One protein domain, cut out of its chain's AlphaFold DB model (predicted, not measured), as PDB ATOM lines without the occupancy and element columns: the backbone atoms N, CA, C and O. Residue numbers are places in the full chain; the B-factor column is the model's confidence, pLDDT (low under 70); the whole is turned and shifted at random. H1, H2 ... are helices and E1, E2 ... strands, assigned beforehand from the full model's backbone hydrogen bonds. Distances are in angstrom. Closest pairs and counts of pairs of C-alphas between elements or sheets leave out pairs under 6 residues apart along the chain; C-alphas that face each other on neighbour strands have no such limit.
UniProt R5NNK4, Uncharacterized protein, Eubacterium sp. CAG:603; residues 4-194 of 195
ATOM      1  N   THR A   4      33.946 -32.144  -5.345       74.69
ATOM      2  CA  THR A   4      34.311 -31.527  -6.627       74.69
ATOM      3  C   THR A   4      33.167 -31.501  -7.640       74.69
ATOM      4  O   THR A   4      33.029 -30.517  -8.357       74.69
ATOM      5  N   ASP A   5      32.307 -32.520  -7.669       68.44
ATOM      6  CA  ASP A   5      31.188 -32.596  -8.617       68.44
ATOM      7  C   ASP A   5      30.103 -31.562  -8.261       68.44
ATOM      8  O   ASP A   5      29.519 -30.929  -9.139       68.44
ATOM      9  N   TYR A   6      29.880 -31.333  -6.961       71.94
ATOM     10  CA  TYR A   6      28.971 -30.290  -6.471       71.94
ATOM     11  C   TYR A   6      29.514 -28.880  -6.715       71.94
ATOM     12  O   TYR A   6      28.748 -27.994  -7.087       71.94
ATOM     13  N   ALA A   7      30.825 -28.671  -6.561       73.94
ATOM     14  CA  ALA A   7      31.461 -27.386  -6.850       73.94
ATOM     15  C   ALA A   7      31.354 -27.012  -8.339       73.94
ATOM     16  O   ALA A   7      31.074 -25.860  -8.657       73.94
ATOM     17  N   ILE A   8      31.510 -27.985  -9.244       78.19
ATOM     18  CA  ILE A   8      31.360 -27.778 -10.693       78.19
ATOM     19  C   ILE A   8      29.908 -27.433 -11.053       78.19
ATOM     20  O   ILE A   8      29.673 -26.480 -11.795       78.19
ATOM     21  N   LEU A   9      28.928 -28.158 -10.498       73.88
ATOM     22  CA  LEU A   9      27.504 -27.863 -10.703       73.88
ATOM     23  C   LEU A   9      27.124 -26.472 -10.184       73.88
ATOM     24  O   LEU A   9      26.451 -25.715 -10.878       73.88
ATOM     25  N   PHE A  10      27.591 -26.113  -8.989       75.56
ATOM     26  CA  PHE A  10      27.341 -24.802  -8.396       75.56
ATOM     27  C   PHE A  10      27.966 -23.667  -9.218       75.56
ATOM     28  O   PHE A  10      27.304 -22.664  -9.480       75.56
ATOM     29  N   LEU A  11      29.202 -23.846  -9.693       79.69
ATOM     30  CA  LEU A  11      29.881 -22.879 -10.557       79.69
ATOM     31  C   LEU A  11      29.145 -22.696 -11.892       79.69
ATOM     32  O   LEU A  11      28.965 -21.566 -12.333       79.69
ATOM     33  N   GLY A  12      28.679 -23.786 -12.513       70.12
ATOM     34  CA  GLY A  12      27.901 -23.730 -13.754       70.12
ATOM     35  C   GLY A  12      26.573 -22.987 -13.588       70.12
ATOM     36  O   GLY A  12      26.198 -22.189 -14.448       70.12
ATOM     37  N   ILE A  13      25.890 -23.186 -12.456       75.56
ATOM     38  CA  ILE A  13      24.653 -22.466 -12.126       75.56
ATOM     39  C   ILE A  13      24.946 -20.976 -11.908       75.56
ATOM     40  O   ILE A  13      24.300 -20.142 -12.536       75.56
ATOM     41  N   ILE A  14      25.943 -20.627 -11.085       76.56
ATOM     42  CA  ILE A  14      26.300 -19.223 -10.820       76.56
ATOM     43  C   ILE A  14      26.725 -18.499 -12.095       76.56
ATOM     44  O   ILE A  14      26.241 -17.401 -12.346       76.56
ATOM     45  N   LEU A  15      27.580 -19.105 -12.922       69.69
ATOM     46  CA  LEU A  15      27.992 -18.511 -14.196       69.69
ATOM     47  C   LEU A  15      26.793 -18.271 -15.117       69.69
ATOM     48  O   LEU A  15      26.707 -17.209 -15.723       69.69
ATOM     49  N   SER A  16      25.840 -19.205 -15.172       67.00
ATOM     50  CA  SER A  16      24.609 -19.020 -15.951       67.00
ATOM     51  C   SER A  16      23.793 -17.827 -15.443       67.00
ATOM     52  O   SER A  16      23.328 -17.020 -16.243       67.00
ATOM     53  N   PHE A  17      23.665 -17.662 -14.121       66.62
ATOM     54  CA  PHE A  17      23.011 -16.487 -13.539       66.62
ATOM     55  C   PHE A  17      23.772 -15.192 -13.848       66.62
ATOM     56  O   PHE A  17      23.142 -14.226 -14.265       66.62
ATOM     57  N   CYS A  18      25.100 -15.166 -13.705       67.81
ATOM     58  CA  CYS A  18      25.913 -13.988 -14.022       67.81
ATOM     59  C   CYS A  18      25.770 -13.571 -15.491       67.81
ATOM     60  O   CYS A  18      25.568 -12.394 -15.763       67.81
ATOM     61  N   VAL A  19      25.789 -14.530 -16.426       64.62
ATOM     62  CA  VAL A  19      25.596 -14.264 -17.862       64.62
ATOM     63  C   VAL A  19      24.197 -13.714 -18.141       64.62
ATOM     64  O   VAL A  19      24.053 -12.773 -18.916       64.62
ATOM     65  N   ILE A  20      23.158 -14.253 -17.495       64.69
ATOM     66  CA  ILE A  20      21.784 -13.745 -17.638       64.69
ATOM     67  C   ILE A  20      21.664 -12.318 -17.084       64.69
ATOM     68  O   ILE A  20      21.003 -11.483 -17.701       64.69
ATOM     69  N   TYR A  21      22.301 -12.024 -15.947       63.34
ATOM     70  CA  TYR A  21      22.318 -10.682 -15.361       63.34
ATOM     71  C   TYR A  21      23.069  -9.681 -16.242       63.34
ATOM     72  O   TYR A  21      22.516  -8.636 -16.564       63.34
ATOM     73  N   GLU A  22      24.270 -10.023 -16.708       60.28
ATOM     74  CA  GLU A  22      25.054  -9.171 -17.607       60.28
ATOM     75  C   GLU A  22      24.308  -8.911 -18.925       60.28
ATOM     76  O   GLU A  22      24.243  -7.779 -19.401       60.28
ATOM     77  N   PHE A  23      23.657  -9.935 -19.484       50.91
ATOM     78  CA  PHE A  23      22.823  -9.794 -20.675       50.91
ATOM     79  C   PHE A  23      21.608  -8.886 -20.437       50.91
ATOM     80  O   PHE A  23      21.272  -8.057 -21.285       50.91
ATOM     81  N   LYS A  24      20.952  -9.012 -19.278       56.22
ATOM     82  CA  LYS A  24      19.824  -8.158 -18.886       56.22
ATOM     83  C   LYS A  24      20.257  -6.699 -18.725       56.22
ATOM     84  O   LYS A  24      19.552  -5.820 -19.216       56.22
ATOM     85  N   ASP A  25      21.405  -6.448 -18.105       53.97
ATOM     86  CA  ASP A  25      21.951  -5.100 -17.927       53.97
ATOM     87  C   ASP A  25      22.375  -4.484 -19.267       53.97
ATOM     88  O   ASP A  25      22.044  -3.331 -19.546       53.97
ATOM     89  N   GLN A  26      23.001  -5.261 -20.158       47.81
ATOM     90  CA  GLN A  26      23.301  -4.821 -21.525       47.81
ATOM     91  C   GLN A  26      22.027  -4.506 -22.324       47.81
ATOM     92  O   GLN A  26      21.988  -3.514 -23.053       47.81
ATOM     93  N   MET A  27      20.966  -5.308 -22.182       52.12
ATOM     94  CA  MET A  27      19.666  -5.026 -22.802       52.12
ATOM     95  C   MET A  27      19.008  -3.771 -22.228       52.12
ATOM     96  O   MET A  27      18.471  -2.973 -22.995       52.12
ATOM     97  N   ALA A  28      19.057  -3.575 -20.910       55.97
ATOM     98  CA  ALA A  28      18.516  -2.388 -20.256       55.97
ATOM     99  C   ALA A  28      19.271  -1.123 -20.689       55.97
ATOM    100  O   ALA A  28      18.646  -0.138 -21.070       55.97
ATOM    101  N   PHE A  29      20.604  -1.173 -20.724       47.16
ATOM    102  CA  PHE A  29      21.448  -0.073 -21.182       47.16
ATOM    103  C   PHE A  29      21.220   0.252 -22.662       47.16
ATOM    104  O   PHE A  29      21.029   1.412 -23.023       47.16
ATOM    105  N   LYS A  30      21.152  -0.770 -23.525       55.03
ATOM    106  CA  LYS A  30      20.837  -0.589 -24.947       55.03
ATOM    107  C   LYS A  30      19.441  -0.002 -25.149       55.03
ATOM    108  O   LYS A  30      19.268   0.833 -26.026       55.03
ATOM    109  N   LYS A  31      18.460  -0.410 -24.338       62.03
ATOM    110  CA  LYS A  31      17.112   0.164 -24.361       62.03
ATOM    111  C   LYS A  31      17.136   1.651 -24.000       62.03
ATOM    112  O   LYS A  31      16.577   2.436 -24.749       62.03
ATOM    113  N   ILE A  32      17.838   2.027 -22.929       60.00
ATOM    114  CA  ILE A  32      17.984   3.429 -22.507       60.00
ATOM    115  C   ILE A  32      18.629   4.274 -23.614       60.00
ATOM    116  O   ILE A  32      18.092   5.319 -23.964       60.00
ATOM    117  N   ILE A  33      19.732   3.805 -24.208       58.28
ATOM    118  CA  ILE A  33      20.403   4.525 -25.301       58.28
ATOM    119  C   ILE A  33      19.488   4.657 -26.520       58.28
ATOM    120  O   ILE A  33      19.367   5.745 -27.074       58.28
ATOM    121  N   CYS A  34      18.829   3.572 -26.936       65.75
ATOM    122  CA  CYS A  34      17.911   3.622 -28.071       65.75
ATOM    123  C   CYS A  34      16.736   4.575 -27.810       65.75
ATOM    124  O   CYS A  34      16.360   5.316 -28.711       65.75
ATOM    125  N   ASP A  35      16.174   4.588 -26.601       69.56
ATOM    126  CA  ASP A  35      15.091   5.507 -26.243       69.56
ATOM    127  C   ASP A  35      15.578   6.971 -26.252       69.56
ATOM    128  O   ASP A  35      14.861   7.849 -26.732       69.56
ATOM    129  N   GLU A  36      16.814   7.244 -25.818       71.56
ATOM    130  CA  GLU A  36      17.413   8.586 -25.865       71.56
ATOM    131  C   GLU A  36      17.709   9.060 -27.301       71.56
ATOM    132  O   GLU A  36      17.455  10.219 -27.641       71.56
ATOM    133  N   GLU A  37      18.221   8.181 -28.166       78.69
ATOM    134  CA  GLU A  37      18.433   8.480 -29.589       78.69
ATOM    135  C   GLU A  37      17.109   8.749 -30.309       78.69
ATOM    136  O   GLU A  37      17.011   9.710 -31.077       78.69
ATOM    137  N   ILE A  38      16.071   7.952 -30.022       81.75
ATOM    138  CA  ILE A  38      14.729   8.184 -30.560       81.75
ATOM    139  C   ILE A  38      14.187   9.524 -30.057       81.75
ATOM    140  O   ILE A  38      13.656  10.287 -30.859       81.75
ATOM    141  N   ASN A  39      14.365   9.849 -28.775       82.75
ATOM    142  CA  ASN A  39      13.923  11.124 -28.208       82.75
ATOM    143  C   ASN A  39      14.553  12.322 -28.924       82.75
ATOM    144  O   ASN A  39      13.843  13.170 -29.459       82.75
ATOM    145  N   LYS A  40      15.880  12.316 -29.082       84.19
ATOM    146  CA  LYS A  40      16.596  13.355 -29.841       84.19
ATOM    147  C   LYS A  40      16.122  13.451 -31.290       84.19
ATOM    148  O   LYS A  40      16.051  14.549 -31.840       84.19
ATOM    149  N   ALA A  41      15.834  12.322 -31.936       87.06
ATOM    150  CA  ALA A  41      15.333  12.320 -33.304       87.06
ATOM    151  C   ALA A  41      13.934  12.945 -33.397       87.06
ATOM    152  O   ALA A  41      13.696  13.755 -34.295       87.06
ATOM    153  N   VAL A  42      13.033  12.618 -32.467       88.56
ATOM    154  CA  VAL A  42      11.690  13.208 -32.395       88.56
ATOM    155  C   VAL A  42      11.793  14.713 -32.139       88.56
ATOM    156  O   VAL A  42      11.283  15.480 -32.954       88.56
ATOM    157  N   ASP A  43      12.540  15.139 -31.116       87.50
ATOM    158  CA  ASP A  43      12.735  16.555 -30.772       87.50
ATOM    159  C   ASP A  43      13.253  17.385 -31.948       87.50
ATOM    160  O   ASP A  43      12.671  18.406 -32.325       87.50
ATOM    161  N   ASN A  44      14.319  16.919 -32.598       87.44
ATOM    162  CA  ASN A  44      14.881  17.620 -33.748       87.44
ATOM    163  C   ASN A  44      13.896  17.682 -34.922       87.44
ATOM    164  O   ASN A  44      13.827  18.701 -35.612       87.44
ATOM    165  N   SER A  45      13.119  16.621 -35.142       90.94
ATOM    166  CA  SER A  45      12.123  16.580 -36.214       90.94
ATOM    167  C   SER A  45      10.987  17.565 -35.970       90.94
ATOM    168  O   SER A  45      10.588  18.265 -36.898       90.94
ATOM    169  N   VAL A  46      10.504  17.667 -34.729       90.31
ATOM    170  CA  VAL A  46       9.470  18.627 -34.320       90.31
ATOM    171  C   VAL A  46       9.962  20.059 -34.519       90.31
ATOM    172  O   VAL A  46       9.296  20.860 -35.176       90.31
ATOM    173  N   VAL A  47      11.172  20.373 -34.048       89.81
ATOM    174  CA  VAL A  47      11.763  21.710 -34.210       89.81
ATOM    175  C   VAL A  47      11.959  22.068 -35.689       89.81
ATOM    176  O   VAL A  47      11.642  23.187 -36.095       89.81
ATOM    177  N   MET A  48      12.480  21.150 -36.508       90.56
ATOM    178  CA  MET A  48      12.695  21.400 -37.940       90.56
ATOM    179  C   MET A  48      11.384  21.555 -38.709       90.56
ATOM    180  O   MET A  48      11.290  22.429 -39.574       90.56
ATOM    181  N   ALA A  49      10.383  20.737 -38.388       92.88
ATOM    182  CA  ALA A  49       9.059  20.804 -38.990       92.88
ATOM    183  C   ALA A  49       8.389  22.147 -38.715       92.88
ATOM    184  O   ALA A  49       7.991  22.823 -39.662       92.88
ATOM    185  N   LEU A  50       8.348  22.564 -37.446       91.94
ATOM    186  CA  LEU A  50       7.753  23.838 -37.054       91.94
ATOM    187  C   LEU A  50       8.466  25.017 -37.724       91.94
ATOM    188  O   LEU A  50       7.817  25.861 -38.328       91.94
ATOM    189  N   LYS A  51       9.804  25.049 -37.694       90.75
ATOM    190  CA  LYS A  51      10.582  26.127 -38.331       90.75
ATOM    191  C   LYS A  51      10.389  26.204 -39.842       90.75
ATOM    192  O   LYS A  51      10.497  27.288 -40.402       90.75
ATOM    193  N   SER A  52      10.172  25.065 -40.494       91.69
ATOM    194  CA  SER A  52      10.007  24.999 -41.949       91.69
ATOM    195  C   SER A  52       8.587  25.341 -42.386       91.69
ATOM    196  O   SER A  52       8.412  25.933 -43.444       91.69
ATOM    197  N   GLY A  53       7.582  24.951 -41.598       88.94
ATOM    198  CA  GLY A  53       6.184  25.290 -41.856       88.94
ATOM    199  C   GLY A  53       5.817  26.710 -41.442       88.94
ATOM    200  O   GLY A  53       4.885  27.279 -41.996       88.94
ATOM    201  N   TYR A  54       6.541  27.295 -40.495       90.31
ATOM    202  CA  TYR A  54       6.284  28.653 -40.051       90.31
ATOM    203  C   TYR A  54       6.670  29.683 -41.111       90.31
ATOM    204  O   TYR A  54       7.829  29.788 -41.521       90.31
ATOM    205  N   THR A  55       5.695  30.490 -41.506       85.19
ATOM    206  CA  THR A  55       5.867  31.592 -42.441       85.19
ATOM    207  C   THR A  55       5.416  32.898 -41.797       85.19
ATOM    208  O   THR A  55       4.534  32.947 -40.937       85.19
ATOM    209  N   LYS A  56       6.073  33.985 -42.204       80.31
ATOM    210  CA  LYS A  56       5.620  35.347 -41.930       80.31
ATOM    211  C   LYS A  56       5.231  35.963 -43.257       80.31
ATOM    212  O   LYS A  56       6.070  36.029 -44.157       80.31
ATOM    213  N   ASP A  57       3.979  36.381 -43.376       70.81
ATOM    214  CA  ASP A  57       3.540  37.132 -44.545       70.81
ATOM    215  C   ASP A  57       4.151  38.547 -44.536       70.81
ATOM    216  O   ASP A  57       4.704  39.008 -43.533       70.81
ATOM    217  N   ILE A  58       4.038  39.254 -45.658       65.31
ATOM    218  CA  ILE A  58       4.514  40.628 -45.865       65.31
ATOM    219  C   ILE A  58       3.913  41.587 -44.821       65.31
ATOM    220  O   ILE A  58       4.585  42.520 -44.383       65.31
ATOM    221  N   ASP A  59       2.692  41.304 -44.358       69.44
ATOM    222  CA  ASP A  59       1.993  42.046 -43.301       69.44
ATOM    223  C   ASP A  59       2.376  41.602 -41.874       69.44
ATOM    224  O   ASP A  59       1.709  41.953 -40.902       69.44
ATOM    225  N   ASN A  60       3.454  40.822 -41.719       69.00
ATOM    226  CA  ASN A  60       3.925  40.256 -40.450       69.00
ATOM    227  C   ASN A  60       2.939  39.290 -39.771       69.00
ATOM    228  O   ASN A  60       3.144  38.904 -38.616       69.00
ATOM    229  N   LYS A  61       1.888  38.870 -40.483       73.56
ATOM    230  CA  LYS A  61       0.981  37.833 -40.007       73.56
ATOM    231  C   LYS A  61       1.730  36.505 -39.977       73.56
ATOM    232  O   LYS A  61       2.335  36.103 -40.971       73.56
ATOM    233  N   CYS A  62       1.723  35.871 -38.815       80.00
ATOM    234  CA  CYS A  62       2.386  34.599 -38.595       80.00
ATOM    235  C   CYS A  62       1.396  33.466 -38.891       80.00
ATOM    236  O   CYS A  62       0.241  33.522 -38.465       80.00
ATOM    237  N   GLU A  63       1.838  32.459 -39.638       84.94
ATOM    238  CA  GLU A  63       1.033  31.285 -39.978       84.94
ATOM    239  C   GLU A  63       1.918  30.033 -40.006       84.94
ATOM    240  O   GLU A  63       3.124  30.104 -40.257       84.94
ATOM    241  N   ILE A  64       1.324  28.874 -39.722       87.44
ATOM    242  CA  ILE A  64       1.986  27.575 -39.857       87.44
ATOM    243  C   ILE A  64       1.366  26.842 -41.043       87.44
ATOM    244  O   ILE A  64       0.209  26.425 -40.993       87.44
ATOM    245  N   ASP A  65       2.157  26.618 -42.090       91.94
ATOM    246  CA  ASP A  65       1.785  25.738 -43.192       91.94
ATOM    247  C   ASP A  65       1.746  24.284 -42.695       91.94
ATOM    248  O   ASP A  65       2.772  23.638 -42.434       91.94
ATOM    249  N   LEU A  66       0.527  23.768 -42.556       92.81
ATOM    250  CA  LEU A  66       0.246  22.433 -42.036       92.81
ATOM    251  C   LEU A  66       0.816  21.316 -42.926       92.81
ATOM    252  O   LEU A  66       1.246  20.272 -42.425       92.81
ATOM    253  N   GLU A  67       0.837  21.501 -44.247       93.50
ATOM    254  CA  GLU A  67       1.319  20.484 -45.181       93.50
ATOM    255  C   GLU A  67       2.845  20.434 -45.205       93.50
ATOM    256  O   GLU A  67       3.420  19.341 -45.143       93.50
ATOM    257  N   ILE A  68       3.514  21.588 -45.209       92.94
ATOM    258  CA  ILE A  68       4.972  21.659 -45.074       92.94
ATOM    259  C   ILE A  68       5.396  21.068 -43.729       92.94
ATOM    260  O   ILE A  68       6.261  20.189 -43.705       92.94
ATOM    261  N   THR A  69       4.743  21.465 -42.633       92.94
ATOM    262  CA  THR A  69       5.032  20.950 -41.283       92.94
ATOM    263  C   THR A  69       4.934  19.426 -41.247       92.94
ATOM    264  O   THR A  69       5.876  18.746 -40.840       92.94
ATOM    265  N   LYS A  70       3.829  18.862 -41.751       92.94
ATOM    266  CA  LYS A  70       3.615  17.409 -41.823       92.94
ATOM    267  C   LYS A  70       4.693  16.708 -42.649       92.94
ATOM    268  O   LYS A  70       5.241  15.694 -42.216       92.94
ATOM    269  N   ASN A  71       4.986  17.218 -43.843       91.06
ATOM    270  CA  ASN A  71       5.914  16.573 -44.771       91.06
ATOM    271  C   ASN A  71       7.355  16.614 -44.250       91.06
ATOM    272  O   ASN A  71       8.061  15.608 -44.332       91.06
ATOM    273  N   VAL A  72       7.772  17.741 -43.665       92.25
ATOM    274  CA  VAL A  72       9.093  17.886 -43.045       92.25
ATOM    275  C   VAL A  72       9.204  16.999 -41.811       92.25
ATOM    276  O   VAL A  72      10.160  16.236 -41.732       92.25
ATOM    277  N   LEU A  73       8.207  16.993 -40.918       92.06
ATOM    278  CA  LEU A  73       8.198  16.122 -39.735       92.06
ATOM    279  C   LEU A  73       8.440  14.662 -40.124       92.06
ATOM    280  O   LEU A  73       9.335  14.004 -39.599       92.06
ATOM    281  N   LYS A  74       7.660  14.167 -41.089       89.62
ATOM    282  CA  LYS A  74       7.749  12.787 -41.570       89.62
ATOM    283  C   LYS A  74       9.101  12.461 -42.190       89.62
ATOM    284  O   LYS A  74       9.657  11.393 -41.933       89.62
ATOM    285  N   LYS A  75       9.609  13.368 -43.025       88.56
ATOM    286  CA  LYS A  75      10.884  13.202 -43.716       88.56
ATOM    287  C   LYS A  75      12.045  13.193 -42.721       88.56
ATOM    288  O   LYS A  75      12.794  12.221 -42.697       88.56
ATOM    289  N   THR A  76      12.148  14.223 -41.885       89.00
ATOM    290  CA  THR A  76      13.231  14.386 -40.913       89.00
ATOM    291  C   THR A  76      13.241  13.253 -39.893       89.00
ATOM    292  O   THR A  76      14.300  12.696 -39.624       89.00
ATOM    293  N   LEU A  77      12.073  12.830 -39.398       88.75
ATOM    294  CA  LEU A  77      11.993  11.726 -38.440       88.75
ATOM    295  C   LEU A  77      12.500  10.410 -39.039       88.75
ATOM    296  O   LEU A  77      13.259   9.684 -38.398       88.75
ATOM    297  N   ALA A  78      12.110  10.107 -40.281       85.69
ATOM    298  CA  ALA A  78      12.579   8.910 -40.967       85.69
ATOM    299  C   ALA A  78      14.094   8.950 -41.235       85.69
ATOM    300  O   ALA A  78      14.771   7.939 -41.048       85.69
ATOM    301  N   GLU A  79      14.617  10.111 -41.637       86.25
ATOM    302  CA  GLU A  79      16.044  10.324 -41.898       86.25
ATOM    303  C   GLU A  79      16.887  10.207 -40.622       86.25
ATOM    304  O   GLU A  79      17.918   9.537 -40.629       86.25
ATOM    305  N   LEU A  80      16.448  10.798 -39.508       86.00
ATOM    306  CA  LEU A  80      17.204  10.784 -38.253       86.00
ATOM    307  C   LEU A  80      17.220   9.410 -37.577       86.00
ATOM    308  O   LEU A  80      18.234   9.035 -36.997       86.00
ATOM    309  N   LEU A  81      16.125   8.650 -37.654       81.62
ATOM    310  CA  LEU A  81      16.043   7.351 -36.982       81.62
ATOM    311  C   LEU A  81      16.766   6.222 -37.727       81.62
ATOM    312  O   LEU A  81      17.170   5.241 -37.106       81.62
ATOM    313  N   TYR A  82      16.897   6.315 -39.049       75.25
ATOM    314  CA  TYR A  82      17.343   5.174 -39.857       75.25
ATOM    315  C   TYR A  82      18.164   5.548 -41.102       75.25
ATOM    316  O   TYR A  82      18.560   4.657 -41.858       75.25
ATOM    317  N   GLY A  83      18.440   6.833 -41.329       72.94
ATOM    318  CA  GLY A  83      19.214   7.314 -42.470       72.94
ATOM    319  C   GLY A  83      18.438   7.315 -43.790       72.94
ATOM    320  O   GLY A  83      17.222   7.501 -43.837       72.94
ATOM    321  N   ASP A  84      19.163   7.118 -44.890       63.66
ATOM    322  CA  ASP A  84      18.645   7.234 -46.256       63.66
ATOM    323  C   ASP A  84      17.888   5.952 -46.670       63.66
ATOM    324  O   ASP A  84      18.399   5.077 -47.375       63.66
ATOM    325  N   ILE A  85      16.671   5.763 -46.146       59.06
ATOM    326  CA  ILE A  85      15.883   4.550 -46.410       59.06
ATOM    327  C   ILE A  85      14.964   4.690 -47.631       59.06
ATOM    328  O   ILE A  85      14.340   5.727 -47.869       59.06
ATOM    329  N   LYS A  86      14.764   3.558 -48.323       58.59
ATOM    330  CA  LYS A  86      13.666   3.322 -49.275       58.59
ATOM    331  C   LYS A  86      12.299   3.686 -48.673       58.59
ATOM    332  O   LYS A  86      12.004   3.366 -47.523       58.59
ATOM    333  N   GLU A  87      11.443   4.269 -49.508       58.72
ATOM    334  CA  GLU A  87      10.126   4.843 -49.189       58.72
ATOM    335  C   GLU A  87       9.215   3.941 -48.328       58.72
ATOM    336  O   GLU A  87       8.593   4.420 -47.387       58.72
ATOM    337  N   TYR A  88       9.240   2.618 -48.543       50.84
ATOM    338  CA  TYR A  88       8.429   1.632 -47.807       50.84
ATOM    339  C   TYR A  88       8.632   1.632 -46.276       50.84
ATOM    340  O   TYR A  88       7.715   1.303 -45.525       50.84
ATOM    341  N   ASN A  89       9.816   2.007 -45.783       60.62
ATOM    342  CA  ASN A  89      10.058   2.079 -44.339       60.62
ATOM    343  C   ASN A  89       9.600   3.413 -43.724       60.62
ATOM    344  O   ASN A  89       9.362   3.455 -42.517       60.62
ATOM    345  N   LYS A  90       9.408   4.471 -44.526       65.94
ATOM    346  CA  LYS A  90       8.964   5.790 -44.040       65.94
ATOM    347  C   LYS A  90       7.535   5.740 -43.501       65.94
ATOM    348  O   LYS A  90       7.260   6.293 -42.437       65.94
ATOM    349  N   ASP A  91       6.645   5.003 -44.159       69.56
ATOM    350  CA  ASP A  91       5.259   4.850 -43.699       69.56
ATOM    351  C   ASP A  91       5.182   4.114 -42.357       69.56
ATOM    352  O   ASP A  91       4.467   4.540 -41.456       69.56
ATOM    353  N   ARG A  92       5.983   3.059 -42.153       72.25
ATOM    354  CA  ARG A  92       6.009   2.335 -40.866       72.25
ATOM    355  C   ARG A  92       6.480   3.205 -39.702       72.25
ATOM    356  O   ARG A  92       5.999   3.010 -38.591       72.25
ATOM    357  N   ILE A  93       7.416   4.118 -39.951       76.31
ATOM    358  CA  ILE A  93       7.953   5.034 -38.936       76.31
ATOM    359  C   ILE A  93       6.922   6.113 -38.628       76.31
ATOM    360  O   ILE A  93       6.583   6.352 -37.478       76.31
ATOM    361  N   THR A  94       6.368   6.736 -39.662       76.00
ATOM    362  CA  THR A  94       5.433   7.852 -39.482       76.00
ATOM    363  C   THR A  94       4.075   7.410 -38.938       76.00
ATOM    364  O   THR A  94       3.425   8.191 -38.251       76.00
ATOM    365  N   ASN A  95       3.684   6.149 -39.141       82.19
ATOM    366  CA  ASN A  95       2.487   5.557 -38.531       82.19
ATOM    367  C   ASN A  95       2.598   5.350 -37.012       82.19
ATOM    368  O   ASN A  95       1.601   5.018 -36.381       82.19
ATOM    369  N   ARG A  96       3.785   5.534 -36.420       83.56
ATOM    370  CA  ARG A  96       3.984   5.527 -34.963       83.56
ATOM    371  C   ARG A  96       3.745   6.890 -34.316       83.56
ATOM    372  O   ARG A  96       3.839   7.011 -33.101       83.56
ATOM    373  N   ILE A  97       3.444   7.922 -35.102       87.69
ATOM    374  CA  ILE A  97       2.969   9.201 -34.573       87.69
ATOM    375  C   ILE A  97       1.512   9.008 -34.137       87.69
ATOM    376  O   ILE A  97       0.628   8.861 -34.979       87.69
ATOM    377  N   ILE A  98       1.275   9.000 -32.827       84.69
ATOM    378  CA  ILE A  98      -0.052   8.800 -32.221       84.69
ATOM    379  C   ILE A  98      -0.859  10.101 -32.279       84.69
ATOM    380  O   ILE A  98      -2.035  10.123 -32.654       84.69
ATOM    381  N   ALA A  99      -0.204  11.207 -31.936       86.75
ATOM    382  CA  ALA A  99      -0.791  12.534 -31.961       86.75
ATOM    383  C   ALA A  99       0.195  13.519 -32.582       86.75
ATOM    384  O   ALA A  99       1.400  13.451 -32.346       86.75
ATOM    385  N   CYS A 100      -0.329  14.433 -33.386       92.00
ATOM    386  CA  CYS A 100       0.405  15.580 -33.895       92.00
ATOM    387  C   CYS A 100      -0.569  16.756 -33.910       92.00
ATOM    388  O   CYS A 100      -1.648  16.656 -34.504       92.00
ATOM    389  N   ILE A 101      -0.220  17.807 -33.176       92.19
ATOM    390  CA  ILE A 101      -1.082  18.949 -32.896       92.19
ATOM    391  C   ILE A 101      -0.314  20.218 -33.238       92.19
ATOM    392  O   ILE A 101       0.783  20.430 -32.726       92.19
ATOM    393  N   VAL A 102      -0.890  21.052 -34.097       93.44
ATOM    394  CA  VAL A 102      -0.388  22.401 -34.378       93.44
ATOM    395  C   VAL A 102      -1.277  23.384 -33.642       93.44
ATOM    396  O   VAL A 102      -2.492  23.354 -33.823       93.44
ATOM    397  N   VAL A 103      -0.679  24.243 -32.832       90.38
ATOM    398  CA  VAL A 103      -1.367  25.291 -32.083       90.38
ATOM    399  C   VAL A 103      -1.101  26.633 -32.748       90.38
ATOM    400  O   VAL A 103       0.037  26.988 -33.047       90.38
ATOM    401  N   ASP A 104      -2.178  27.366 -32.964       89.25
ATOM    402  CA  ASP A 104      -2.241  28.723 -33.492       89.25
ATOM    403  C   ASP A 104      -2.732  29.675 -32.378       89.25
ATOM    404  O   ASP A 104      -3.053  29.232 -31.271       89.25
ATOM    405  N   GLU A 105      -2.804  30.982 -32.635       85.50
ATOM    406  CA  GLU A 105      -3.156  31.986 -31.608       85.50
ATOM    407  C   GLU A 105      -4.528  31.750 -30.949       85.50
ATOM    408  O   GLU A 105      -4.704  31.923 -29.740       85.50
ATOM    409  N   ASP A 106      -5.526  31.355 -31.732       88.31
ATOM    410  CA  ASP A 106      -6.934  31.228 -31.331       88.31
ATOM    411  C   ASP A 106      -7.460  29.788 -31.410       88.31
ATOM    412  O   ASP A 106      -8.607  29.526 -31.044       88.31
ATOM    413  N   GLY A 107      -6.643  28.832 -31.851       92.50
ATOM    414  CA  GLY A 107      -7.089  27.454 -32.006       92.50
ATOM    415  C   GLY A 107      -5.978  26.462 -32.300       92.50
ATOM    416  O   GLY A 107      -4.796  26.779 -32.227       92.50
ATOM    417  N   TYR A 108      -6.360  25.243 -32.656       93.56
ATOM    418  CA  TYR A 108      -5.434  24.157 -32.938       93.56
ATOM    419  C   TYR A 108      -5.960  23.203 -34.014       93.56
ATOM    420  O   TYR A 108      -7.163  23.058 -34.246       93.56
ATOM    421  N   TYR A 109      -5.030  22.509 -34.658       95.44
ATOM    422  CA  TYR A 109      -5.276  21.483 -35.663       95.44
ATOM    423  C   TYR A 109      -4.712  20.165 -35.174       95.44
ATOM    424  O   TYR A 109      -3.633  20.126 -34.588       95.44
ATOM    425  N   THR A 110      -5.399  19.068 -35.471       93.94
ATOM    426  CA  THR A 110      -4.913  17.730 -35.133       93.94
ATOM    427  C   THR A 110      -4.739  16.894 -36.393       93.94
ATOM    428  O   THR A 110      -5.547  16.962 -37.318       93.94
ATOM    429  N   LEU A 111      -3.671  16.105 -36.455       90.75
ATOM    430  CA  LEU A 111      -3.422  15.193 -37.565       90.75
ATOM    431  C   LEU A 111      -3.961  13.803 -37.222       90.75
ATOM    432  O   LEU A 111      -3.510  13.171 -36.264       90.75
ATOM    433  N   THR A 112      -4.881  13.286 -38.031       84.00
ATOM    434  CA  THR A 112      -5.424  11.924 -37.896       84.00
ATOM    435  C   THR A 112      -5.409  11.239 -39.251       84.00
ATOM    436  O   THR A 112      -5.859  11.813 -40.238       84.00
ATOM    437  N   ASN A 113      -4.903  10.005 -39.336       80.31
ATOM    438  CA  ASN A 113      -4.862   9.246 -40.595       80.31
ATOM    439  C   ASN A 113      -4.263  10.054 -41.766       80.31
ATOM    440  O   ASN A 113      -4.777  10.034 -42.884       80.31
ATOM    441  N   ASN A 114      -3.181  10.793 -41.488       81.69
ATOM    442  CA  ASN A 114      -2.482  11.657 -42.447       81.69
ATOM    443  C   ASN A 114      -3.307  12.841 -43.004       81.69
ATOM    444  O   ASN A 114      -2.914  13.438 -44.009       81.69
ATOM    445  N   LYS A 115      -4.427  13.188 -42.360       88.44
ATOM    446  CA  LYS A 115      -5.279  14.332 -42.699       88.44
ATOM    447  C   LYS A 115      -5.400  15.271 -41.507       88.44
ATOM    448  O   LYS A 115      -5.596  14.815 -40.381       88.44
ATOM    449  N   TRP A 116      -5.256  16.562 -41.764       93.00
ATOM    450  CA  TRP A 116      -5.498  17.591 -40.763       93.00
ATOM    451  C   TRP A 116      -6.997  17.734 -40.514       93.00
ATOM    452  O   TRP A 116      -7.796  17.609 -41.444       93.00
ATOM    453  N   SER A 117      -7.368  17.950 -39.256       93.88
ATOM    454  CA  SER A 117      -8.706  18.398 -38.892       93.88
ATOM    455  C   SER A 117      -8.943  19.822 -39.388       93.88
ATOM    456  O   SER A 117      -7.994  20.560 -39.662       93.88
ATOM    457  N   ASP A 118     -10.206  20.235 -39.404       94.69
ATOM    458  CA  ASP A 118     -10.524  21.660 -39.390       94.69
ATOM    459  C   ASP A 118      -9.961  22.314 -38.112       94.69
ATOM    460  O   ASP A 118      -9.620  21.626 -37.137       94.69
ATOM    461  N   LYS A 119      -9.836  23.646 -38.126       94.62
ATOM    462  CA  LYS A 119      -9.351  24.412 -36.974       94.62
ATOM    463  C   LYS A 119     -10.344  24.294 -35.817       94.62
ATOM    464  O   LYS A 119     -11.497  24.701 -35.952       94.62
ATOM    465  N   ASN A 120      -9.884  23.793 -34.677       94.19
ATOM    466  CA  ASN A 120     -10.637  23.806 -33.429       94.19
ATOM    467  C   ASN A 120     -10.310  25.101 -32.695       94.19
ATOM    468  O   ASN A 120      -9.148  25.362 -32.400       94.19
ATOM    469  N   ILE A 121     -11.316  25.930 -32.446       94.81
ATOM    470  CA  ILE A 121     -11.142  27.184 -31.711       94.81
ATOM    471  C   ILE A 121     -11.123  26.868 -30.221       94.81
ATOM    472  O   ILE A 121     -11.982  26.122 -29.752       94.81
ATOM    473  N   PHE A 122     -10.171  27.449 -29.492       91.25
ATOM    474  CA  PHE A 122     -10.096  27.254 -28.047       91.25
ATOM    475  C   PHE A 122     -11.355  27.787 -27.356       91.25
ATOM    476  O   PHE A 122     -11.813  28.901 -27.632       91.25
ATOM    477  N   GLY A 123     -11.895  27.008 -26.419       86.19
ATOM    478  CA  GLY A 123     -13.007  27.432 -25.569       86.19
ATOM    479  C   GLY A 123     -12.592  28.498 -24.551       86.19
ATOM    480  O   GLY A 123     -13.410  29.329 -24.144       86.19
ATOM    481  N   SER A 124     -11.314  28.506 -24.164       84.31
ATOM    482  CA  SER A 124     -10.722  29.469 -23.237       84.31
ATOM    483  C   SER A 124      -9.616  30.307 -23.878       84.31
ATOM    484  O   SER A 124      -8.716  29.797 -24.536       84.31
ATOM    485  N   SER A 125      -9.612  31.614 -23.601       82.19
ATOM    486  CA  SER A 125      -8.497  32.502 -23.967       82.19
ATOM    487  C   SER A 125      -7.337  32.458 -22.966       82.19
ATOM    488  O   SER A 125      -6.260  32.987 -23.241       82.19
ATOM    489  N   SER A 126      -7.537  31.848 -21.792       85.69
ATOM    490  CA  SER A 126      -6.483  31.707 -20.788       85.69
ATOM    491  C   SER A 126      -5.500  30.608 -21.185       85.69
ATOM    492  O   SER A 126      -5.910  29.540 -21.634       85.69
ATOM    493  N   HIS A 127      -4.205  30.834 -20.957       81.56
ATOM    494  CA  HIS A 127      -3.170  29.839 -21.251       81.56
ATOM    495  C   HIS A 127      -3.432  28.495 -20.551       81.56
ATOM    496  O   HIS A 127      -3.346  27.453 -21.185       81.56
ATOM    497  N   SER A 128      -3.834  28.513 -19.276       80.69
ATOM    498  CA  SER A 128      -4.181  27.290 -18.539       80.69
ATOM    499  C   SER A 128      -5.360  26.536 -19.154       80.69
ATOM    500  O   SER A 128      -5.354  25.312 -19.157       80.69
ATOM    501  N   GLY A 129      -6.354  27.251 -19.693       82.12
ATOM    502  CA  GLY A 129      -7.476  26.628 -20.395       82.12
ATOM    503  C   GLY A 129      -7.048  25.996 -21.719       82.12
ATOM    504  O   GLY A 129      -7.383  24.845 -21.967       82.12
ATOM    505  N   LYS A 130      -6.220  26.695 -22.510       84.19
ATOM    506  CA  LYS A 130      -5.630  26.137 -23.739       84.19
ATOM    507  C   LYS A 130      -4.831  24.858 -23.457       84.19
ATOM    508  O   LYS A 130      -4.966  23.885 -24.187       84.19
ATOM    509  N   VAL A 131      -4.011  24.852 -22.400       83.19
ATOM    510  CA  VAL A 131      -3.232  23.672 -21.980       83.19
ATOM    511  C   VAL A 131      -4.157  22.504 -21.645       83.19
ATOM    512  O   VAL A 131      -3.957  21.419 -22.180       83.19
ATOM    513  N   GLN A 132      -5.190  22.740 -20.832       81.25
ATOM    514  CA  GLN A 132      -6.142  21.702 -20.439       81.25
ATOM    515  C   GLN A 132      -6.872  21.097 -21.650       81.25
ATOM    516  O   GLN A 132      -6.966  19.880 -21.759       81.25
ATOM    517  N   GLU A 133      -7.337  21.922 -22.592       87.12
ATOM    518  CA  GLU A 133      -8.005  21.432 -23.810       87.12
ATOM    519  C   GLU A 133      -7.080  20.521 -24.641       87.12
ATOM    520  O   GLU A 133      -7.507  19.501 -25.177       87.12
ATOM    521  N   ILE A 134      -5.789  20.853 -24.729       85.12
ATOM    522  CA  ILE A 134      -4.802  20.029 -25.439       85.12
ATOM    523  C   ILE A 134      -4.500  18.731 -24.677       85.12
ATOM    524  O   ILE A 134      -4.341  17.687 -25.311       85.12
ATOM    525  N   GLU A 135      -4.431  18.774 -23.345       82.38
ATOM    526  CA  GLU A 135      -4.281  17.579 -22.504       82.38
ATOM    527  C   GLU A 135      -5.448  16.612 -22.711       82.38
ATOM    528  O   GLU A 135      -5.205  15.440 -22.985       82.38
ATOM    529  N   GLU A 136      -6.688  17.105 -22.705       83.56
ATOM    530  CA  GLU A 136      -7.889  16.295 -22.951       83.56
ATOM    531  C   GLU A 136      -7.847  15.615 -24.336       83.56
ATOM    532  O   GLU A 136      -8.132  14.423 -24.463       83.56
ATOM    533  N   VAL A 137      -7.402  16.331 -25.380       85.69
ATOM    534  CA  VAL A 137      -7.213  15.761 -26.730       85.69
ATOM    535  C   VAL A 137      -6.133  14.674 -26.751       85.69
ATOM    536  O   VAL A 137      -6.239  13.697 -27.499       85.69
ATOM    537  N   LEU A 138      -5.057  14.848 -25.983       81.12
ATOM    538  CA  LEU A 138      -3.997  13.849 -25.881       81.12
ATOM    539  C   LEU A 138      -4.473  12.617 -25.109       81.12
ATOM    540  O   LEU A 138      -4.211  11.504 -25.563       81.12
ATOM    541  N   GLU A 139      -5.191  12.801 -24.001       78.56
ATOM    542  CA  GLU A 139      -5.782  11.718 -23.210       78.56
ATOM    543  C   GLU A 139      -6.724  10.861 -24.065       78.56
ATOM    544  O   GLU A 139      -6.498   9.657 -24.180       78.56
ATOM    545  N   GLU A 140      -7.665  11.472 -24.796       81.81
ATOM    546  CA  GLU A 140      -8.597  10.747 -25.675       81.81
ATOM    547  C   GLU A 140      -7.860   9.889 -26.722       81.81
ATOM    548  O   GLU A 140      -8.245   8.758 -27.036       81.81
ATOM    549  N   ARG A 141      -6.752  10.398 -27.274       77.25
ATOM    550  CA  ARG A 141      -5.946   9.648 -28.251       77.25
ATOM    551  C   ARG A 141      -5.128   8.528 -27.624       77.25
ATOM    552  O   ARG A 141      -4.784   7.566 -28.319       77.25
ATOM    553  N   LEU A 142      -4.792   8.657 -26.348       74.25
ATOM    554  CA  LEU A 142      -3.958   7.718 -25.612       74.25
ATOM    555  C   LEU A 142      -4.772   6.673 -24.841       74.25
ATOM    556  O   LEU A 142      -4.198   5.645 -24.498       74.25
ATOM    557  N   ASP A 143      -6.087   6.853 -24.675       69.62
ATOM    558  CA  ASP A 143      -6.996   5.946 -23.949       69.62
ATOM    559  C   ASP A 143      -6.936   4.474 -24.400       69.62
ATOM    560  O   ASP A 143      -7.195   3.556 -23.620       69.62
ATOM    561  N   ASN A 144      -6.540   4.207 -25.648       61.97
ATOM    562  CA  ASN A 144      -6.362   2.841 -26.160       61.97
ATOM    563  C   ASN A 144      -5.073   2.151 -25.689       61.97
ATOM    564  O   ASN A 144      -4.790   1.016 -26.085       61.97
ATOM    565  N   TYR A 145      -4.270   2.823 -24.875       58.53
ATOM    566  CA  TYR A 145      -2.955   2.361 -24.491       58.53
ATOM    567  C   TYR A 145      -2.722   2.538 -22.991       58.53
ATOM    568  O   TYR A 145      -3.028   3.566 -22.395       58.53
ATOM    569  N   ILE A 146      -2.092   1.540 -22.369       50.81
ATOM    570  CA  ILE A 146      -1.686   1.595 -20.958       50.81
ATOM    571  C   ILE A 146      -0.383   2.400 -20.858       50.81
ATOM    572  O   ILE A 146       0.679   1.866 -20.529       50.81
ATOM    573  N   TYR A 147      -0.417   3.677 -21.230       52.31
ATOM    574  CA  TYR A 147       0.767   4.520 -21.159       52.31
ATOM    575  C   TYR A 147       0.905   5.130 -19.767       52.31
ATOM    576  O   TYR A 147       0.080   5.918 -19.318       52.31
ATOM    577  N   ARG A 148       2.046   4.867 -19.123       42.81
ATOM    578  CA  ARG A 148       2.727   5.959 -18.429       42.81
ATOM    579  C   ARG A 148       3.343   6.792 -19.539       42.81
ATOM    580  O   ARG A 148       4.320   6.341 -20.137       42.81
ATOM    581  N   ILE A 149       2.768   7.955 -19.846       46.75
ATOM    582  CA  ILE A 149       3.512   8.984 -20.568       46.75
ATOM    583  C   ILE A 149       4.730   9.237 -19.683       46.75
ATOM    584  O   ILE A 149       4.630   9.848 -18.620       46.75
ATOM    585  N   LEU A 150       5.872   8.668 -20.059       39.12
ATOM    586  CA  LEU A 150       7.145   9.086 -19.514       39.12
ATOM    587  C   LEU A 150       7.389  10.426 -20.187       39.12
ATOM    588  O   LEU A 150       8.118  10.495 -21.167       39.12
ATOM    589  N   LEU A 151       6.690  11.465 -19.713       43.19
ATOM    590  CA  LEU A 151       7.124  12.832 -19.923       43.19
ATOM    591  C   LEU A 151       8.559  12.813 -19.414       43.19
ATOM    592  O   LEU A 151       8.749  12.573 -18.215       43.19
ATOM    593  N   PRO A 152       9.577  12.917 -20.284       36.66
ATOM    594  CA  PRO A 152      10.905  13.081 -19.755       36.66
ATOM    595  C   PRO A 152      10.829  14.354 -18.915       36.66
ATOM    596  O   PRO A 152      10.467  15.413 -19.428       36.66
ATOM    597  N   GLU A 153      11.111  14.249 -17.616       34.12
ATOM    598  CA  GLU A 153      11.438  15.396 -16.769       34.12
ATOM    599  C   GLU A 153      12.753  15.998 -17.302       34.12
ATOM    600  O   GLU A 153      13.797  15.928 -16.662       34.12
ATOM    601  N   ASN A 154      12.764  16.512 -18.530       32.47
ATOM    602  CA  ASN A 154      13.948  17.097 -19.123       32.47
ATOM    603  C   ASN A 154      13.950  18.600 -18.837       32.47
ATOM    604  O   ASN A 154      13.137  19.377 -19.329       32.47
ATOM    605  N   SER A 155      14.945  19.002 -18.044       34.97
ATOM    606  CA  SER A 155      15.539  20.344 -18.017       34.97
ATOM    607  C   SER A 155      14.682  21.537 -17.573       34.97
ATOM    608  O   SER A 155      15.009  22.670 -17.910       34.97
ATOM    609  N   GLY A 156      13.653  21.336 -16.747       36.97
ATOM    610  CA  GLY A 156      12.996  22.452 -16.051       36.97
ATOM    611  C   GLY A 156      12.031  23.297 -16.892       36.97
ATOM    612  O   GLY A 156      11.544  24.306 -16.382       36.97
ATOM    613  N   GLU A 157      11.702  22.878 -18.119       43.97
ATOM    614  CA  GLU A 157      10.549  23.406 -18.856       43.97
ATOM    615  C   GLU A 157       9.333  22.506 -18.598       43.97
ATOM    616  O   GLU A 157       9.347  21.300 -18.839       43.97
ATOM    617  N   ILE A 158       8.284  23.090 -18.021       55.69
ATOM    618  CA  ILE A 158       7.016  22.406 -17.736       55.69
ATOM    619  C   ILE A 158       6.287  22.243 -19.074       55.69
ATOM    620  O   ILE A 158       6.231  23.210 -19.818       55.69
ATOM    621  N   PHE A 159       5.688  21.082 -19.362       58.91
ATOM    622  CA  PHE A 159       4.877  20.812 -20.568       58.91
ATOM    623  C   PHE A 159       3.953  21.978 -20.986       58.91
ATOM    624  O   PHE A 159       3.882  22.337 -22.159       58.91
ATOM    625  N   ALA A 160       3.335  22.649 -20.008       54.78
ATOM    626  CA  ALA A 160       2.542  23.860 -20.211       54.78
ATOM    627  C   ALA A 160       3.288  24.973 -20.979       54.78
ATOM    628  O   ALA A 160       2.704  25.641 -21.820       54.78
ATOM    629  N   GLN A 161       4.589  25.154 -20.750       59.38
ATOM    630  CA  GLN A 161       5.424  26.166 -21.410       59.38
ATOM    631  C   GLN A 161       5.662  25.884 -22.897       59.38
ATOM    632  O   GLN A 161       6.008  26.805 -23.638       59.38
ATOM    633  N   THR A 162       5.483  24.637 -23.336       62.78
ATOM    634  CA  THR A 162       5.604  24.240 -24.743       62.78
ATOM    635  C   THR A 162       4.335  24.564 -25.537       62.78
ATOM    636  O   THR A 162       4.406  24.744 -26.751       62.78
ATOM    637  N   ILE A 163       3.188  24.695 -24.860       69.06
ATOM    638  CA  ILE A 163       1.909  25.093 -25.459       69.06
ATOM    639  C   ILE A 163       1.840  26.621 -25.514       69.06
ATOM    640  O   ILE A 163       1.250  27.283 -24.660       69.06
ATOM    641  N   SER A 164       2.466  27.198 -26.529       74.94
ATOM    642  CA  SER A 164       2.334  28.618 -26.855       74.94
ATOM    643  C   SER A 164       1.609  28.803 -28.180       74.94
ATOM    644  O   SER A 164       1.404  27.847 -28.933       74.94
ATOM    645  N   ASP A 165       1.281  30.054 -28.493       80.31
ATOM    646  CA  ASP A 165       0.910  30.423 -29.854       80.31
ATOM    647  C   ASP A 165       2.038  29.976 -30.805       80.31
ATOM    648  O   ASP A 165       3.223  30.045 -30.455       80.31
ATOM    649  N   TYR A 166       1.663  29.446 -31.970       86.75
ATOM    650  CA  TYR A 166       2.582  28.886 -32.964       86.75
ATOM    651  C   TYR A 166       3.488  27.770 -32.424       86.75
ATOM    652  O   TYR A 166       4.722  27.842 -32.501       86.75
ATOM    653  N   SER A 167       2.873  26.716 -31.887       89.69
ATOM    654  CA  SER A 167       3.581  25.527 -31.403       89.69
ATOM    655  C   SER A 167       3.186  24.253 -32.150       89.69
ATOM    656  O   SER A 167       2.135  24.157 -32.782       89.69
ATOM    657  N   LEU A 168       4.076  23.264 -32.113       90.56
ATOM    658  CA  LEU A 168       3.866  21.921 -32.638       90.56
ATOM    659  C   LEU A 168       4.128  20.927 -31.512       90.56
ATOM    660  O   LEU A 168       5.195  20.962 -30.907       90.56
ATOM    661  N   LEU A 169       3.186  20.019 -31.282       90.19
ATOM    662  CA  LEU A 169       3.270  18.940 -30.302       90.19
ATOM    663  C   LEU A 169       3.143  17.603 -31.025       90.19
ATOM    664  O   LEU A 169       2.265  17.429 -31.871       90.19
ATOM    665  N   VAL A 170       3.998  16.645 -30.687       89.38
ATOM    666  CA  VAL A 170       4.013  15.313 -31.292       89.38
ATOM    667  C   VAL A 170       4.180  14.252 -30.215       89.38
ATOM    668  O   VAL A 170       5.110  14.308 -29.413       89.38
ATOM    669  N   VAL A 171       3.305  13.247 -30.247       86.12
ATOM    670  CA  VAL A 171       3.440  12.016 -29.465       86.12
ATOM    671  C   VAL A 171       3.853  10.878 -30.385       86.12
ATOM    672  O   VAL A 171       3.153  10.561 -31.351       86.12
ATOM    673  N   TYR A 172       4.979  10.248 -30.069       85.62
ATOM    674  CA  TYR A 172       5.572   9.173 -30.852       85.62
ATOM    675  C   TYR A 172       5.667   7.867 -30.052       85.62
ATOM    676  O   TYR A 172       6.170   7.848 -28.929       85.62
ATOM    677  N   GLU A 173       5.210   6.766 -30.648       82.62
ATOM    678  CA  GLU A 173       5.291   5.402 -30.116       82.62
ATOM    679  C   GLU A 173       6.694   4.805 -30.352       82.62
ATOM    680  O   GLU A 173       7.126   4.612 -31.494       82.62
ATOM    681  N   THR A 174       7.423   4.464 -29.286       76.56
ATOM    682  CA  THR A 174       8.808   3.971 -29.394       76.56
ATOM    683  C   THR A 174       8.876   2.465 -29.642       76.56
ATOM    684  O   THR A 174       9.237   1.997 -30.726       76.56
ATOM    685  N   GLN A 175       8.528   1.676 -28.631       70.81
ATOM    686  CA  GLN A 175       8.541   0.219 -28.655       70.81
ATOM    687  C   GLN A 175       7.187  -0.311 -28.243       70.81
ATOM    688  O   GLN A 175       6.620   0.156 -27.266       70.81
ATOM    689  N   ARG A 176       6.718  -1.338 -28.949       66.94
ATOM    690  CA  ARG A 176       5.503  -2.072 -28.617       66.94
ATOM    691  C   ARG A 176       5.879  -3.470 -28.144       66.94
ATOM    692  O   ARG A 176       6.550  -4.208 -28.865       66.94
ATOM    693  N   MET A 177       5.445  -3.828 -26.946       62.62
ATOM    694  CA  MET A 177       5.538  -5.161 -26.370       62.62
ATOM    695  C   MET A 177       4.132  -5.704 -26.156       62.62
ATOM    696  O   MET A 177       3.260  -5.000 -25.664       62.62
ATOM    697  N   VAL A 178       3.915  -6.960 -26.524       61.88
ATOM    698  CA  VAL A 178       2.673  -7.667 -26.207       61.88
ATOM    699  C   VAL A 178       2.999  -8.682 -25.125       61.88
ATOM    700  O   VAL A 178       3.902  -9.500 -25.307       61.88
ATOM    701  N   TYR A 179       2.299  -8.604 -23.999       52.03
ATOM    702  CA  TYR A 179       2.417  -9.549 -22.895       52.03
ATOM    703  C   TYR A 179       1.015  -9.863 -22.382       52.03
ATOM    704  O   TYR A 179       0.298  -8.948 -21.992       52.03
ATOM    705  N   ASP A 180       0.634 -11.143 -22.403       69.00
ATOM    706  CA  ASP A 180      -0.677 -11.616 -21.931       69.00
ATOM    707  C   ASP A 180      -1.868 -10.912 -22.623       69.00
ATOM    708  O   ASP A 180      -2.768 -10.387 -21.980       69.00
ATOM    709  N   ASP A 181      -1.830 -10.829 -23.960       66.12
ATOM    710  CA  ASP A 181      -2.807 -10.114 -24.808       66.12
ATOM    711  C   ASP A 181      -2.950  -8.602 -24.529       66.12
ATOM    712  O   ASP A 181      -3.754  -7.915 -25.162       66.12
ATOM    713  N   VAL A 182      -2.103  -8.046 -23.659       60.22
ATOM    714  CA  VAL A 182      -2.023  -6.616 -23.366       60.22
ATOM    715  C   VAL A 182      -0.863  -5.987 -24.132       60.22
ATOM    716  O   VAL A 182       0.266  -6.486 -24.138       60.22
ATOM    717  N   ILE A 183      -1.143  -4.862 -24.790       63.38
ATOM    718  CA  ILE A 183      -0.150  -4.076 -25.519       63.38
ATOM    719  C   ILE A 183       0.434  -3.024 -24.575       63.38
ATOM    720  O   ILE A 183      -0.252  -2.096 -24.155       63.38
ATOM    721  N   TYR A 184       1.722  -3.153 -24.294       59.41
ATOM    722  CA  TYR A 184       2.531  -2.157 -23.611       59.41
ATOM    723  C   TYR A 184       3.333  -1.395 -24.646       59.41
ATOM    724  O   TYR A 184       3.967  -1.996 -25.515       59.41
ATOM    725  N   SER A 185       3.368  -0.078 -24.540       66.62
ATOM    726  CA  SER A 185       4.291   0.694 -25.345       66.62
ATOM    727  C   SER A 185       4.878   1.859 -24.553       66.62
ATOM    728  O   SER A 185       4.359   2.229 -23.504       66.62
ATOM    729  N   GLY A 186       6.013   2.380 -25.013       69.88
ATOM    730  CA  GLY A 186       6.555   3.652 -24.553       69.88
ATOM    731  C   GLY A 186       6.149   4.778 -25.500       69.88
ATOM    732  O   GLY A 186       6.127   4.583 -26.716       69.88
ATOM    733  N   CYS A 187       5.882   5.955 -24.942       75.38
ATOM    734  CA  CYS A 187       5.657   7.176 -25.706       75.38
ATOM    735  C   CYS A 187       6.724   8.216 -25.402       75.38
ATOM    736  O   CYS A 187       7.162   8.348 -24.262       75.38
ATOM    737  N   ILE A 188       7.065   8.987 -26.427       79.06
ATOM    738  CA  ILE A 188       7.795  10.244 -26.308       79.06
ATOM    739  C   ILE A 188       6.828  11.358 -26.670       79.06
ATOM    740  O   ILE A 188       6.212  11.313 -27.734       79.06
ATOM    741  N   LEU A 189       6.708  12.343 -25.786       81.62
ATOM    742  CA  LEU A 189       6.061  13.610 -26.084       81.62
ATOM    743  C   LEU A 189       7.147  14.646 -26.330       81.62
ATOM    744  O   LEU A 189       8.018  14.846 -25.488       81.62
ATOM    745  N   SER A 190       7.067  15.293 -27.482       84.06
ATOM    746  CA  SER A 190       7.963  16.366 -27.873       84.06
ATOM    747  C   SER A 190       7.148  17.553 -28.346       84.06
ATOM    748  O   SER A 190       6.094  17.388 -28.965       84.06
ATOM    749  N   GLY A 191       7.643  18.754 -28.075       85.06
ATOM    750  CA  GLY A 191       7.032  19.960 -28.589       85.06
ATOM    751  C   GLY A 191       8.035  21.067 -28.856       85.06
ATOM    752  O   GLY A 191       9.109  21.126 -28.259       85.06
ATOM    753  N   ALA A 192       7.669  21.951 -29.774       85.31
ATOM    754  CA  ALA A 192       8.415  23.154 -30.095       85.31
ATOM    755  C   ALA A 192       7.459  24.339 -30.206       85.31
ATOM    756  O   ALA A 192       6.305  24.178 -30.591       85.31
ATOM    757  N   ALA A 193       7.970  25.527 -29.913       85.00
ATOM    758  CA  ALA A 193       7.236  26.782 -29.914       85.00
ATOM    759  C   ALA A 193       8.072  27.874 -30.591       85.00
ATOM    760  O   ALA A 193       9.301  27.888 -30.451       85.00
ATOM    761  N   ILE A 194       7.421  28.797 -31.300       81.31
ATOM    762  CA  ILE A 194       8.060  30.006 -31.829       81.31
ATOM    763  C   ILE A 194       7.703  31.183 -30.919       81.31
ATOM    764  O   ILE A 194       6.532  31.487 -30.723       81.31
TER     765      ILE A 194
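What this domain is: This is residues 4 to 194 of the 195 residues of an uncharacterized protein of Eubacterium sp. CAG:603 (UniProt R5NNK4). A twisted sheet of four strands stands between helices, with H1 and H2 over one face and H4 over the other, and the very long helix H1 runs far out of this body as an arm. Residues 4 to 30 of H1 stick out free; a small hairpin, E1 and E2, lies at the far end of the body from that arm. The printed part has 191 residues with five named helices and six named strands, in the order H1, E1, E2, H2, H3, E3, E4, H4, H5, E5, E6, and the class is mixed, helices and strands. The larger sheet has the order E4, E3, E5, E6, and both sheets are antiparallel. The whole is loose, with a radius of gyration of the C-alphas of 21.3 A, and spans 88 by 37 by 33 A.

Where its parts are: The larger sheet holds E4, residues 107 to 112; E3, residues 97 to 103; E5, residues 167 to 179, 36.1 A long; and E6, residues 182 to 193, 35.3 A long and ending at C-alpha 193 (7.236, 26.782, -29.914). H1, residues 4 to 53, is 72.5 A long from C-alpha 4 at (34.311, -31.527, -6.627). H2 is residues 66 to 82, 24.4 A; H4 is residues 127 to 142, 22.6 A; H3 is residues 88 to 94 and H5 residues 159 to 162. E1, residues 54 to 56, and E2, residues 62 to 64, form the small sheet.

How they stand to each other: In the hairpin E5 and E6, N 172 and O 188 are 2.8 A apart, within hydrogen-bond range. Between E3 and E5, N 101 and O 169 are 2.8 A apart; in the hairpin E3 and E4, N 109 and O 102 are 2.8 A apart. H1 runs along the strands over E5 and E6 at a height over the sheet of 6.3 A; its closest C-alphas to E6 are those of Val 47 and Ala 192, 5.5 A. H2, on the same face, touches residues 37 to 53 of H1 at a shallow tilt of 28 degrees, opposite ways, closest at the C-alphas of Gly 53 and Thr 69, 4.5 A. H4 is on the opposite face, over E3, at a height of 9.4 A, with the C-alphas of Ala 99 and Arg 141 closest, 7.0 A. These make three layers, helices on both faces of a sheet. E4, H4, H5 and E5 form a split strand-helix-strand unit, with E3 between its strands and a left-handed crossover. H3 touches H2, with the C-alphas of Ala 78 and Lys 90 closest, 5.7 A; H3 and H5 only graze the sheet. In the hairpin E1 and E2, N 55 and O 63 are 2.9 A apart. Every O i to N i+4 pair is within hydrogen-bond range in H1, H2 and H4, and 2 of 3 in H3; H5 is too short for such a pair.

The domain as a whole: The C-alphas of Thr 4 and Asp 59, the two farthest apart, are 88.3 A apart. The printed part has no cut; the links E4 to H4 and H4 to H5 are long. The mean pLDDT of the printed part is 75.7, and among the stretches under 70 are residues 15 to 35, 143 to 163 and 176 to 186.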